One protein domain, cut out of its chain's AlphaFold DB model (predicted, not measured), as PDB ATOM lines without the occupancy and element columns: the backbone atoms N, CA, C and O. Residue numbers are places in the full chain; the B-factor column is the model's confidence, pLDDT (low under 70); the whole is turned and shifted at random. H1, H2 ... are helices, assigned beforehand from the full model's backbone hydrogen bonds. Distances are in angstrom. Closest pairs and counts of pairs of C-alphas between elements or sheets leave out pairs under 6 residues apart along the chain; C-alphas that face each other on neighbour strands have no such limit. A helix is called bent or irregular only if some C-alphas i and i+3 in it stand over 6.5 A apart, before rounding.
ATOM      1  N   GLY A 163     260.768 295.568 331.571       86.44
ATOM      2  CA  GLY A 163     260.070 294.850 332.637       86.44
ATOM      3  C   GLY A 163     258.992 293.887 332.137       86.44
ATOM      4  O   GLY A 163     258.302 294.156 331.158       86.44
ATOM      5  N   PHE A 164     258.845 292.734 332.798       82.56
ATOM      6  CA  PHE A 164     257.748 291.807 332.486       82.56
ATOM      7  C   PHE A 164     256.386 292.450 332.780       82.56
ATOM      8  O   PHE A 164     256.286 293.239 333.720       82.56
ATOM      9  N   PRO A 165     255.319 292.075 332.052       84.19
ATOM     10  CA  PRO A 165     255.239 291.091 330.962       84.19
ATOM     11  C   PRO A 165     255.630 291.589 329.559       84.19
ATOM     12  O   PRO A 165     255.493 290.822 328.609       84.19
ATOM     13  N   LEU A 166     256.071 292.841 329.420       91.06
ATOM     14  CA  LEU A 166     256.297 293.489 328.123       91.06
ATOM     15  C   LEU A 166     257.484 292.870 327.375       91.06
ATOM     16  O   LEU A 166     258.371 292.249 327.978       91.06
ATOM     17  N   ASP A 167     257.544 293.091 326.064       94.00
ATOM     18  CA  ASP A 167     258.633 292.586 325.223       94.00
ATOM     19  C   ASP A 167     259.997 293.132 325.634       94.00
ATOM     20  O   ASP A 167     260.971 292.387 325.656       94.00
ATOM     21  N   GLY A 168     260.082 294.392 326.058       94.56
ATOM     22  CA  GLY A 168     261.281 295.001 326.626       94.56
ATOM     23  C   GLY A 168     261.750 294.280 327.890       94.56
ATOM     24  O   GLY A 168     262.949 294.135 328.121       94.56
ATOM     25  N   GLY A 169     260.819 293.733 328.678       94.00
ATOM     26  CA  GLY A 169     261.110 292.817 329.778       94.00
ATOM     27  C   GLY A 169     261.703 291.486 329.333       94.00
ATOM     28  O   GLY A 169     262.658 291.015 329.948       94.00
ATOM     29  N   ARG A 170     261.185 290.894 328.254       94.31
ATOM     30  CA  ARG A 170     261.733 289.661 327.657       94.31
ATOM     31  C   ARG A 170     263.094 289.897 327.000       94.31
ATOM     32  O   ARG A 170     263.990 289.071 327.141       94.31
ATOM     33  N   ILE A 171     263.289 291.048 326.360       96.88
ATOM     34  CA  ILE A 171     264.583 291.499 325.831       96.88
ATOM     35  C   ILE A 171     265.589 291.627 326.978       96.88
ATOM     36  O   ILE A 171     266.677 291.054 326.908       96.88
ATOM     37  N   LEU A 172     265.215 292.313 328.063       96.50
ATOM     38  CA  LEU A 172     266.045 292.420 329.259       96.50
ATOM     39  C   LEU A 172     266.365 291.033 329.833       96.50
ATOM     40  O   LEU A 172     267.529 290.738 330.096       96.50
ATOM     41  N   ARG A 173     265.366 290.149 329.962       95.38
ATOM     42  CA  ARG A 173     265.563 288.774 330.441       95.38
ATOM     43  C   ARG A 173     266.539 288.010 329.567       95.38
ATOM     44  O   ARG A 173     267.441 287.382 330.106       95.38
ATOM     45  N   ALA A 174     266.403 288.089 328.249       96.00
ATOM     46  CA  ALA A 174     267.306 287.438 327.314       96.00
ATOM     47  C   ALA A 174     268.753 287.931 327.478       96.00
ATOM     48  O   ALA A 174     269.676 287.122 327.541       96.00
ATOM     49  N   LEU A 175     268.967 289.242 327.614       96.69
ATOM     50  CA  LEU A 175     270.304 289.810 327.821       96.69
ATOM     51  C   LEU A 175     270.915 289.365 329.159       96.69
ATOM     52  O   LEU A 175     272.057 288.906 329.205       96.69
ATOM     53  N   LEU A 176     270.138 289.440 330.242       96.62
ATOM     54  CA  LEU A 176     270.560 289.020 331.580       96.62
ATOM     55  C   LEU A 176     270.834 287.512 331.650       96.62
ATOM     56  O   LEU A 176     271.820 287.083 332.255       96.62
ATOM     57  N   TRP A 177     269.988 286.712 331.001       96.50
ATOM     58  CA  TRP A 177     270.151 285.269 330.899       96.50
ATOM     59  C   TRP A 177     271.395 284.922 330.082       96.50
ATOM     60  O   TRP A 177     272.175 284.077 330.508       96.50
ATOM     61  N   GLY A 178     271.651 285.608 328.966       95.44
ATOM     62  CA  GLY A 178     272.877 285.433 328.186       95.44
ATOM     63  C   GLY A 178     274.143 285.765 328.980       95.44
ATOM     64  O   GLY A 178     275.123 285.028 328.897       95.44
ATOM     65  N   ALA A 179     274.104 286.823 329.795       95.81
ATOM     66  CA  ALA A 179     275.249 287.276 330.582       95.81
ATOM     67  C   ALA A 179     275.605 286.332 331.742       95.81
ATOM     68  O   ALA A 179     276.779 286.040 331.957       95.81
ATOM     69  N   LYS A 180     274.608 285.854 332.501       94.69
ATOM     70  CA  LYS A 180     274.837 285.021 333.699       94.69
ATOM     71  C   LYS A 180     274.535 283.537 333.523       94.69
ATOM     72  O   LYS A 180     274.777 282.765 334.442       94.69
ATOM     73  N   LYS A 181     273.980 283.135 332.377       92.94
ATOM     74  CA  LYS A 181     273.476 281.777 332.100       92.94
ATOM     75  C   LYS A 181     272.454 281.269 333.129       92.94
ATOM     76  O   LYS A 181     272.203 280.073 333.208       92.94
ATOM     77  N   ASP A 182     271.810 282.181 333.857       92.31
ATOM     78  CA  ASP A 182     270.800 281.883 334.873       92.31
ATOM     79  C   ASP A 182     269.457 282.525 334.490       92.31
ATOM     80  O   ASP A 182     269.251 283.737 334.625       92.31
ATOM     81  N   LEU A 183     268.534 281.690 334.003       90.12
ATOM     82  CA  LEU A 183     267.188 282.107 333.604       90.12
ATOM     83  C   LEU A 183     266.336 282.545 334.806       90.12
ATOM     84  O   LEU A 183     265.513 283.455 334.671       90.12
ATOM     85  N   ARG A 184     266.522 281.938 335.988       89.75
ATOM     86  CA  ARG A 184     265.754 282.286 337.196       89.75
ATOM     87  C   ARG A 184     266.119 283.684 337.651       89.75
ATOM     88  O   ARG A 184     265.236 284.515 337.870       89.75
ATOM     89  N   TRP A 185     267.418 283.955 337.744       93.44
ATOM     90  CA  TRP A 185     267.918 285.274 338.102       93.44
ATOM     91  C   TRP A 185     267.461 286.330 337.090       93.44
ATOM     92  O   TRP A 185     266.904 287.354 337.484       93.44
ATOM     93  N   ALA A 186     267.595 286.052 335.791       93.62
ATOM     94  CA  ALA A 186     267.154 286.964 334.740       93.62
ATOM     95  C   ALA A 186     265.642 287.254 334.799       93.62
ATOM     96  O   ALA A 186     265.222 288.408 334.673       93.62
ATOM     97  N   THR A 187     264.820 286.225 335.043       91.62
ATOM     98  CA  THR A 187     263.365 286.374 335.218       91.62
ATOM     99  C   THR A 187     263.048 287.203 336.456       91.62
ATOM    100  O   THR A 187     262.211 288.101 336.382       91.62
ATOM    101  N   ARG A 188     263.729 286.954 337.584       92.81
ATOM    102  CA  ARG A 188     263.536 287.704 338.832       92.81
ATOM    103  C   ARG A 188     263.795 289.191 338.628       92.81
ATOM    104  O   ARG A 188     262.935 289.999 338.962       92.81
ATOM    105  N   ILE A 189     264.944 289.550 338.056       94.44
ATOM    106  CA  ILE A 189     265.299 290.953 337.810       94.44
ATOM    107  C   ILE A 189     264.294 291.603 336.859       94.44
ATOM    108  O   ILE A 189     263.742 292.652 337.174       94.44
ATOM    109  N   SER A 190     263.978 290.949 335.741       93.19
ATOM    110  CA  SER A 190     263.038 291.494 334.753       93.19
ATOM    111  C   SER A 190     261.617 291.644 335.317       93.19
ATOM    112  O   SER A 190     260.902 292.582 334.965       93.19
ATOM    113  N   SER A 191     261.211 290.765 336.238       92.06
ATOM    114  CA  SER A 191     259.934 290.871 336.957       92.06
ATOM    115  C   SER A 191     259.943 292.014 337.972       92.06
ATOM    116  O   SER A 191     258.966 292.750 338.051       92.06
ATOM    117  N   ILE A 192     261.043 292.211 338.711       93.38
ATOM    118  CA  ILE A 192     261.198 293.340 339.645       93.38
ATOM    119  C   ILE A 192     261.091 294.668 338.896       93.38
ATOM    120  O   ILE A 192     260.329 295.533 339.317       93.38
ATOM    121  N   VAL A 193     261.789 294.811 337.764       94.19
ATOM    122  CA  VAL A 193     261.716 296.027 336.941       94.19
ATOM    123  C   VAL A 193     260.275 296.295 336.493       94.19
ATOM    124  O   VAL A 193     259.794 297.415 336.640       94.19
ATOM    125  N   GLY A 194     259.550 295.264 336.043       91.75
ATOM    126  CA  GLY A 194     258.135 295.384 335.668       91.75
ATOM    127  C   GLY A 194     257.221 295.779 336.832       91.75
ATOM    128  O   GLY A 194     256.348 296.632 336.677       91.75
ATOM    129  N   ILE A 195     257.449 295.223 338.026       91.06
ATOM    130  CA  ILE A 195     256.702 295.586 339.241       91.06
ATOM    131  C   ILE A 195     256.961 297.047 339.624       91.06
ATOM    132  O   ILE A 195     256.007 297.776 339.898       91.06
ATOM    133  N   CYS A 196     258.222 297.489 339.615       93.75
ATOM    134  CA  CYS A 196     258.587 298.878 339.882       93.75
ATOM    135  C   CYS A 196     257.953 299.824 338.856       93.75
ATOM    136  O   CYS A 196     257.365 300.832 339.240       93.75
ATOM    137  N   PHE A 197     258.002 299.478 337.566       92.31
ATOM    138  CA  PHE A 197     257.371 300.275 336.518       92.31
ATOM    139  C   PHE A 197     255.848 300.364 336.708       92.31
ATOM    140  O   PHE A 197     255.282 301.455 336.682       92.31
ATOM    141  N   GLY A 198     255.182 299.248 337.017       91.69
ATOM    142  CA  GLY A 198     253.751 299.242 337.324       91.69
ATOM    143  C   GLY A 198     253.403 300.073 338.564       91.69
ATOM    144  O   GLY A 198     252.382 300.755 338.580       91.69
ATOM    145  N   ALA A 199     254.251 300.072 339.597       93.31
ATOM    146  CA  ALA A 199     254.080 300.924 340.776       93.31
ATOM    147  C   ALA A 199     254.195 302.419 340.439       93.31
ATOM    148  O   ALA A 199     253.382 303.210 340.916       93.31
ATOM    149  N   LEU A 200     255.137 302.802 339.571       94.25
ATOM    150  CA  LEU A 200     255.255 304.180 339.087       94.25
ATOM    151  C   LEU A 200     253.992 304.633 338.342       94.25
ATOM    152  O   LEU A 200     253.511 305.735 338.592       94.25
ATOM    153  N   LEU A 201     253.414 303.778 337.489       93.31
ATOM    154  CA  LEU A 201     252.159 304.085 336.788       93.31
ATOM    155  C   LEU A 201     250.978 304.267 337.750       93.31
ATOM    156  O   LEU A 201     250.167 305.168 337.555       93.31
ATOM    157  N   ILE A 202     250.903 303.465 338.815       93.62
ATOM    158  CA  ILE A 202     249.880 303.613 339.861       93.62
ATOM    159  C   ILE A 202     250.028 304.953 340.588       93.62
ATOM    160  O   ILE A 202     249.047 305.683 340.724       93.62
ATOM    161  N   ILE A 203     251.245 305.298 341.022       95.25
ATOM    162  CA  ILE A 203     251.531 306.574 341.700       95.25
ATOM    163  C   ILE A 203     251.182 307.750 340.783       95.25
ATOM    164  O   ILE A 203     250.531 308.704 341.208       95.25
ATOM    165  N   PHE A 204     251.558 307.661 339.506       93.69
ATOM    166  CA  PHE A 204     251.214 308.663 338.506       93.69
ATOM    167  C   PHE A 204     249.697 308.760 338.283       93.69
ATOM    168  O   PHE A 204     249.162 309.862 338.162       93.69
ATOM    169  N   GLY A 205     248.982 307.634 338.283       93.38
ATOM    170  CA  GLY A 205     247.522 307.604 338.225       93.38
ATOM    171  C   GLY A 205     246.886 308.380 339.376       93.38
ATOM    172  O   GLY A 205     246.104 309.297 339.129       93.38
ATOM    173  N   PHE A 206     247.297 308.101 340.618       93.75
ATOM    174  CA  PHE A 206     246.839 308.853 341.790       93.75
ATOM    175  C   PHE A 206     247.138 310.346 341.671       93.75
ATOM    176  O   PHE A 206     246.256 311.169 341.904       93.75
ATOM    177  N   TYR A 207     248.351 310.708 341.253       94.62
ATOM    178  CA  TYR A 207     248.732 312.105 341.060       94.62
ATOM    179  C   TYR A 207     247.814 312.849 340.072       94.62
ATOM    180  O   TYR A 207     247.436 313.992 340.331       94.62
ATOM    181  N   ASN A 208     247.406 312.210 338.970       91.56
ATOM    182  CA  ASN A 208     246.461 312.804 338.015       91.56
ATOM    183  C   ASN A 208     245.049 312.945 338.597       91.56
ATOM    184  O   ASN A 208     244.415 313.982 338.399       91.56
ATOM    185  N   VAL A 209     244.588 311.959 339.377       90.88
ATOM    186  CA  VAL A 209     243.310 312.060 340.101       90.88
ATOM    187  C   VAL A 209     243.321 313.262 341.049       90.88
ATOM    188  O   VAL A 209     242.382 314.054 341.033       90.88
ATOM    189  N   PHE A 210     244.402 313.461 341.814       92.44
ATOM    190  CA  PHE A 210     244.543 314.621 342.706       92.44
ATOM    191  C   PHE A 210     244.568 315.965 341.964       92.44
ATOM    192  O   PHE A 210     244.179 316.982 342.532       92.44
ATOM    193  N   LYS A 211     244.984 315.982 340.695       92.88
ATOM    194  CA  LYS A 211     244.942 317.166 339.820       92.88
ATOM    195  C   LYS A 211     243.578 317.425 339.172       92.88
ATOM    196  O   LYS A 211     243.442 318.404 338.445       92.88
ATOM    197  N   GLY A 212     242.586 316.570 339.416       88.62
ATOM    198  CA  GLY A 212     241.248 316.675 338.831       88.62
ATOM    199  C   GLY A 212     241.072 315.939 337.500       88.62
ATOM    200  O   GLY A 212     239.960 315.910 336.978       88.62
ATOM    201  N   ASP A 213     242.112 315.288 336.964       88.12
ATOM    202  CA  ASP A 213     241.995 314.426 335.781       88.12
ATOM    203  C   ASP A 213     241.696 312.977 336.196       88.12
ATOM    204  O   ASP A 213     242.545 312.079 336.168       88.12
ATOM    205  N   PHE A 214     240.453 312.765 336.634       81.62
ATOM    206  CA  PHE A 214     239.990 311.479 337.154       81.62
ATOM    207  C   PHE A 214     240.056 310.357 336.109       81.62
ATOM    208  O   PHE A 214     240.460 309.237 336.422       81.62
ATOM    209  N   VAL A 215     239.683 310.652 334.860       77.62
ATOM    210  CA  VAL A 215     239.607 309.644 333.792       77.62
ATOM    211  C   VAL A 215     241.001 309.161 333.416       77.62
ATOM    212  O   VAL A 215     241.245 307.953 333.432       77.62
ATOM    213  N   SER A 216     241.934 310.074 333.122       77.88
ATOM    214  CA  SER A 216     243.305 309.678 332.793       77.88
ATOM    215  C   SER A 216     243.978 309.007 333.987       77.88
ATOM    216  O   SER A 216     244.648 307.988 333.824       77.88
ATOM    217  N   GLY A 217     243.762 309.531 335.198       87.62
ATOM    218  CA  GLY A 217     244.306 308.950 336.422       87.62
ATOM    219  C   GLY A 217     243.867 307.502 336.647       87.62
ATOM    220  O   GLY A 217     244.703 306.643 336.939       87.62
ATOM    221  N   MET A 218     242.585 307.199 336.422       85.38
ATOM    222  CA  MET A 218     242.066 305.836 336.536       85.38
ATOM    223  C   MET A 218     242.658 304.890 335.482       85.38
ATOM    224  O   MET A 218     242.988 303.750 335.808       85.38
ATOM    225  N   TRP A 219     242.870 305.349 334.244       81.88
ATOM    226  CA  TRP A 219     243.535 304.540 333.214       81.88
ATOM    227  C   TRP A 219     244.967 304.168 333.597       81.88
ATOM    228  O   TRP A 219     245.327 302.991 333.540       81.88
ATOM    229  N   TRP A 220     245.772 305.138 334.038       88.44
ATOM    230  CA  TRP A 220     247.145 304.880 334.481       88.44
ATOM    231  C   TRP A 220     247.200 303.913 335.665       88.44
ATOM    232  O   TRP A 220     248.023 302.995 335.677       88.44
ATOM    233  N   PHE A 221     246.275 304.065 336.616       89.25
ATOM    234  CA  PHE A 221     246.128 303.152 337.745       89.25
ATOM    235  C   PHE A 221     245.830 301.712 337.291       89.25
ATOM    236  O   PHE A 221     246.526 300.779 337.697       89.25
ATOM    237  N   LEU A 222     244.830 301.524 336.422       85.81
ATOM    238  CA  LEU A 222     244.429 300.202 335.928       85.81
ATOM    239  C   LEU A 222     245.547 299.522 335.126       85.81
ATOM    240  O   LEU A 222     245.803 298.334 335.325       85.81
ATOM    241  N   ILE A 223     246.245 300.273 334.269       86.19
ATOM    242  CA  ILE A 223     247.392 299.764 333.502       86.19
ATOM    243  C   ILE A 223     248.517 299.333 334.451       86.19
ATOM    244  O   ILE A 223     249.061 298.239 334.303       86.19
ATOM    245  N   GLY A 224     248.842 300.151 335.456       87.31
ATOM    246  CA  GLY A 224     249.879 299.824 336.434       87.31
ATOM    247  C   GLY A 224     249.552 298.580 337.268       87.31
ATOM    248  O   GLY A 224     250.410 297.714 337.456       87.31
ATOM    249  N   MET A 225     248.298 298.440 337.706       86.62
ATOM    250  CA  MET A 225     247.788 297.251 338.402       86.62
ATOM    251  C   MET A 225     247.901 295.986 337.543       86.62
ATOM    252  O   MET A 225     248.398 294.956 338.007       86.62
ATOM    253  N   PHE A 226     247.467 296.066 336.281       85.50
ATOM    254  CA  PHE A 226     247.562 294.959 335.332       85.50
ATOM    255  C   PHE A 226     249.017 294.528 335.124       85.50
ATOM    256  O   PHE A 226     249.331 293.340 335.229       85.50
ATOM    257  N   LEU A 227     249.915 295.493 334.903       84.31
ATOM    258  CA  LEU A 227     251.328 295.220 334.685       84.31
ATOM    259  C   LEU A 227     251.955 294.494 335.883       84.31
ATOM    260  O   LEU A 227     252.628 293.479 335.707       84.31
ATOM    261  N   GLN A 228     251.675 294.951 337.108       85.31
ATOM    262  CA  GLN A 228     252.152 294.274 338.316       85.31
ATOM    263  C   GLN A 228     251.612 292.848 338.442       85.31
ATOM    264  O   GLN A 228     252.366 291.936 338.789       85.31
ATOM    265  N   SER A 229     250.319 292.642 338.176       81.62
ATOM    266  CA  SER A 229     249.693 291.316 338.232       81.62
ATOM    267  C   SER A 229     250.361 290.348 337.253       81.62
ATOM    268  O   SER A 229     250.777 289.252 337.637       81.62
ATOM    269  N   ALA A 230     250.560 290.784 336.011       79.19
ATOM    270  CA  ALA A 230     251.167 289.976 334.965       79.19
ATOM    271  C   ALA A 230     252.667 289.711 335.202       79.19
ATOM    272  O   ALA A 230     253.143 288.598 334.951       79.19
ATOM    273  N   ALA A 231     253.408 290.682 335.747       81.12
ATOM    274  CA  ALA A 231     254.807 290.501 336.139       81.12
ATOM    275  C   ALA A 231     254.952 289.424 337.226       81.12
ATOM    276  O   ALA A 231     255.783 288.522 337.116       81.12
ATOM    277  N   ARG A 232     254.092 289.469 338.256       83.81
ATOM    278  CA  ARG A 232     254.067 288.464 339.331       83.81
ATOM    279  C   ARG A 232     253.683 287.082 338.803       83.81
ATOM    280  O   ARG A 232     254.340 286.105 339.154       83.81
ATOM    281  N   ALA A 233     252.669 286.998 337.941       80.88
ATOM    282  CA  ALA A 233     252.243 285.741 337.327       80.88
ATOM    283  C   ALA A 233     253.369 285.090 336.502       80.88
ATOM    284  O   ALA A 233     253.600 283.887 336.617       80.88
ATOM    285  N   SER A 234     254.117 285.894 335.742       76.56
ATOM    286  CA  SER A 234     255.252 285.422 334.935       76.56
ATOM    287  C   SER A 234     256.366 284.823 335.801       76.56
ATOM    288  O   SER A 234     256.904 283.764 335.483       76.56
ATOM    289  N   TYR A 235     256.679 285.457 336.936       80.38
ATOM    290  CA  TYR A 235     257.665 284.927 337.880       80.38
ATOM    291  C   TYR A 235     257.221 283.586 338.489       80.38
ATOM    292  O   TYR A 235     257.993 282.630 338.510       80.38
ATOM    293  N   GLN A 236     255.957 283.484 338.917       81.75
ATOM    294  CA  GLN A 236     255.396 282.249 339.483       81.75
ATOM    295  C   GLN A 236     255.352 281.090 338.472       81.75
ATOM    296  O   GLN A 236     255.548 279.928 338.832       81.75
ATOM    297  N   GLN A 237     255.150 281.386 337.187       80.75
ATOM    298  CA  GLN A 237     255.170 280.374 336.131       80.75
ATOM    299  C   GLN A 237     256.556 279.736 335.951       80.75
ATOM    300  O   GLN A 237     256.651 278.523 335.768       80.75
ATOM    301  N   VAL A 238     257.634 280.523 336.036       79.44
ATOM    302  CA  VAL A 238     259.003 279.985 335.942       79.44
ATOM    303  C   VAL A 238     259.345 279.127 337.162       79.44
ATOM    304  O   VAL A 238     259.990 278.092 337.008       79.44
ATOM    305  N   LEU A 239     258.880 279.517 338.354       81.00
ATOM    306  CA  LEU A 239     259.070 278.725 339.572       81.00
ATOM    307  C   LEU A 239     258.350 277.371 339.486       81.00
ATOM    308  O   LEU A 239     258.989 276.338 339.665       81.00
ATOM    309  N   SER A 240     257.066 277.358 339.116       78.50
ATOM    310  CA  SER A 240     256.265 276.122 339.064       78.50
ATOM    311  C   SER A 240     256.723 275.121 337.998       78.50
ATOM    312  O   SER A 240     256.574 273.917 338.180       78.50
ATOM    313  N   ARG A 241     257.322 275.582 336.893       71.06
ATOM    314  CA  ARG A 241     257.883 274.701 335.851       71.06
ATOM    315  C   ARG A 241     259.195 274.023 336.250       71.06
ATOM    316  O   ARG A 241     259.615 273.095 335.564       71.06
ATOM    317  N   GLN A 242     259.864 274.509 337.291       63.12
ATOM    318  CA  GLN A 242     261.180 274.020 337.700       63.12
ATOM    319  C   GLN A 242     261.211 273.446 339.119       63.12
ATOM    320  O   GLN A 242     262.284 273.047 339.579       63.12
TER     321      GLN A 242
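This is residues 163 to 242 of the 251 residues of the protein "Peptidase_M50 domain-containing protein" of Deltaproteobacteria bacterium (UniProt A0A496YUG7). A long, narrow helical hairpin, H2 and H3, makes the length of this domain, and a shorter helix, H1, folds back along the first part of H2, away from H3. H2 and H3 are side by side and come closest near the turn that joins them, while toward the last residues of H3 the two helices spread slightly, as the legs of a narrow V. The printed part has 80 residues with three named helices, H1, H2 and H3 in that order along the chain, and no named strand, and its class is all helix, with 69 of the 80 residues in the helices. The whole is loose, with a radius of gyration of the C-alphas of 14.6 A, and its outline is a rod, with C-alphas spanning 48 by 23 by 15 A along the three main axes.

From the first printed residue on, the first helix is H1, residues 167 to 180, and a tight link of two residues joins it to H2, residues 183 to 210. H1 and H2 touch, with 20 pairs of C-alphas within 8 A. The closest C-alphas of the two are those of Arg 173 and Ala 186, 4.9 A apart. H2 touches H1 with residues 183 to 194 alone, and the centres of the two helices are 16.8 A apart. Their lines stand at a shallow tilt of 34 degrees, only just short of steep, and they run opposite ways, a helical hairpin. A tight link of three residues then joins H2 to H3, residues 214 to 240. H2 and H3 touch, with 59 pairs of C-alphas within 8 A. Their closest C-alphas are those of Gly 205 and Gly 217, 3.9 A apart. Their centres are 7.9 A apart, and they run opposite ways at a shallow tilt of 16 degrees, a second helical hairpin. H1 and H3 are apart, with no C-alpha of the one within 8 A of the other. In H1, H2 and H3 every pair of backbone O of residue i and N of residue i+4 is within hydrogen-bond range.

Residues 163 to 166 come before the first helix, and C-alpha 163 is at (260.070, 294.850, 332.637). H1, residues 167 to 180, has 14 residues and begins with C-alpha 167 at (258.633, 292.586, 325.223); its first and last C-alphas are 19.8 A apart. H2, residues 183 to 210, is the longest helix by residues, with 28, and measures 40.7 A from C-alpha 183 at (267.188, 282.107, 333.604) to C-alpha 210 at (244.543, 314.621, 342.706). H3, residues 214 to 240, has 27 residues and measures 39.0 A, and it ends with C-alpha 240 at (256.265, 276.122, 339.064). No helix is bent or irregular. Residues 241 and 242 follow H3.

The two C-alphas farthest apart are those of Lys 181, in the link from H1 to H2, and Gly 212, in the link from H2 to H3, at 48.0 A. The first and last printed C-alphas, those of Gly 163 and Gln 242, are 21.5 A apart. The printed part has no cut, and neither of the two links is long. The mean pLDDT of the printed part is 88.8; it is 96 for H1, 93 for H2 and 83 for H3. One printed residue of the model, Gln 242, is under 70.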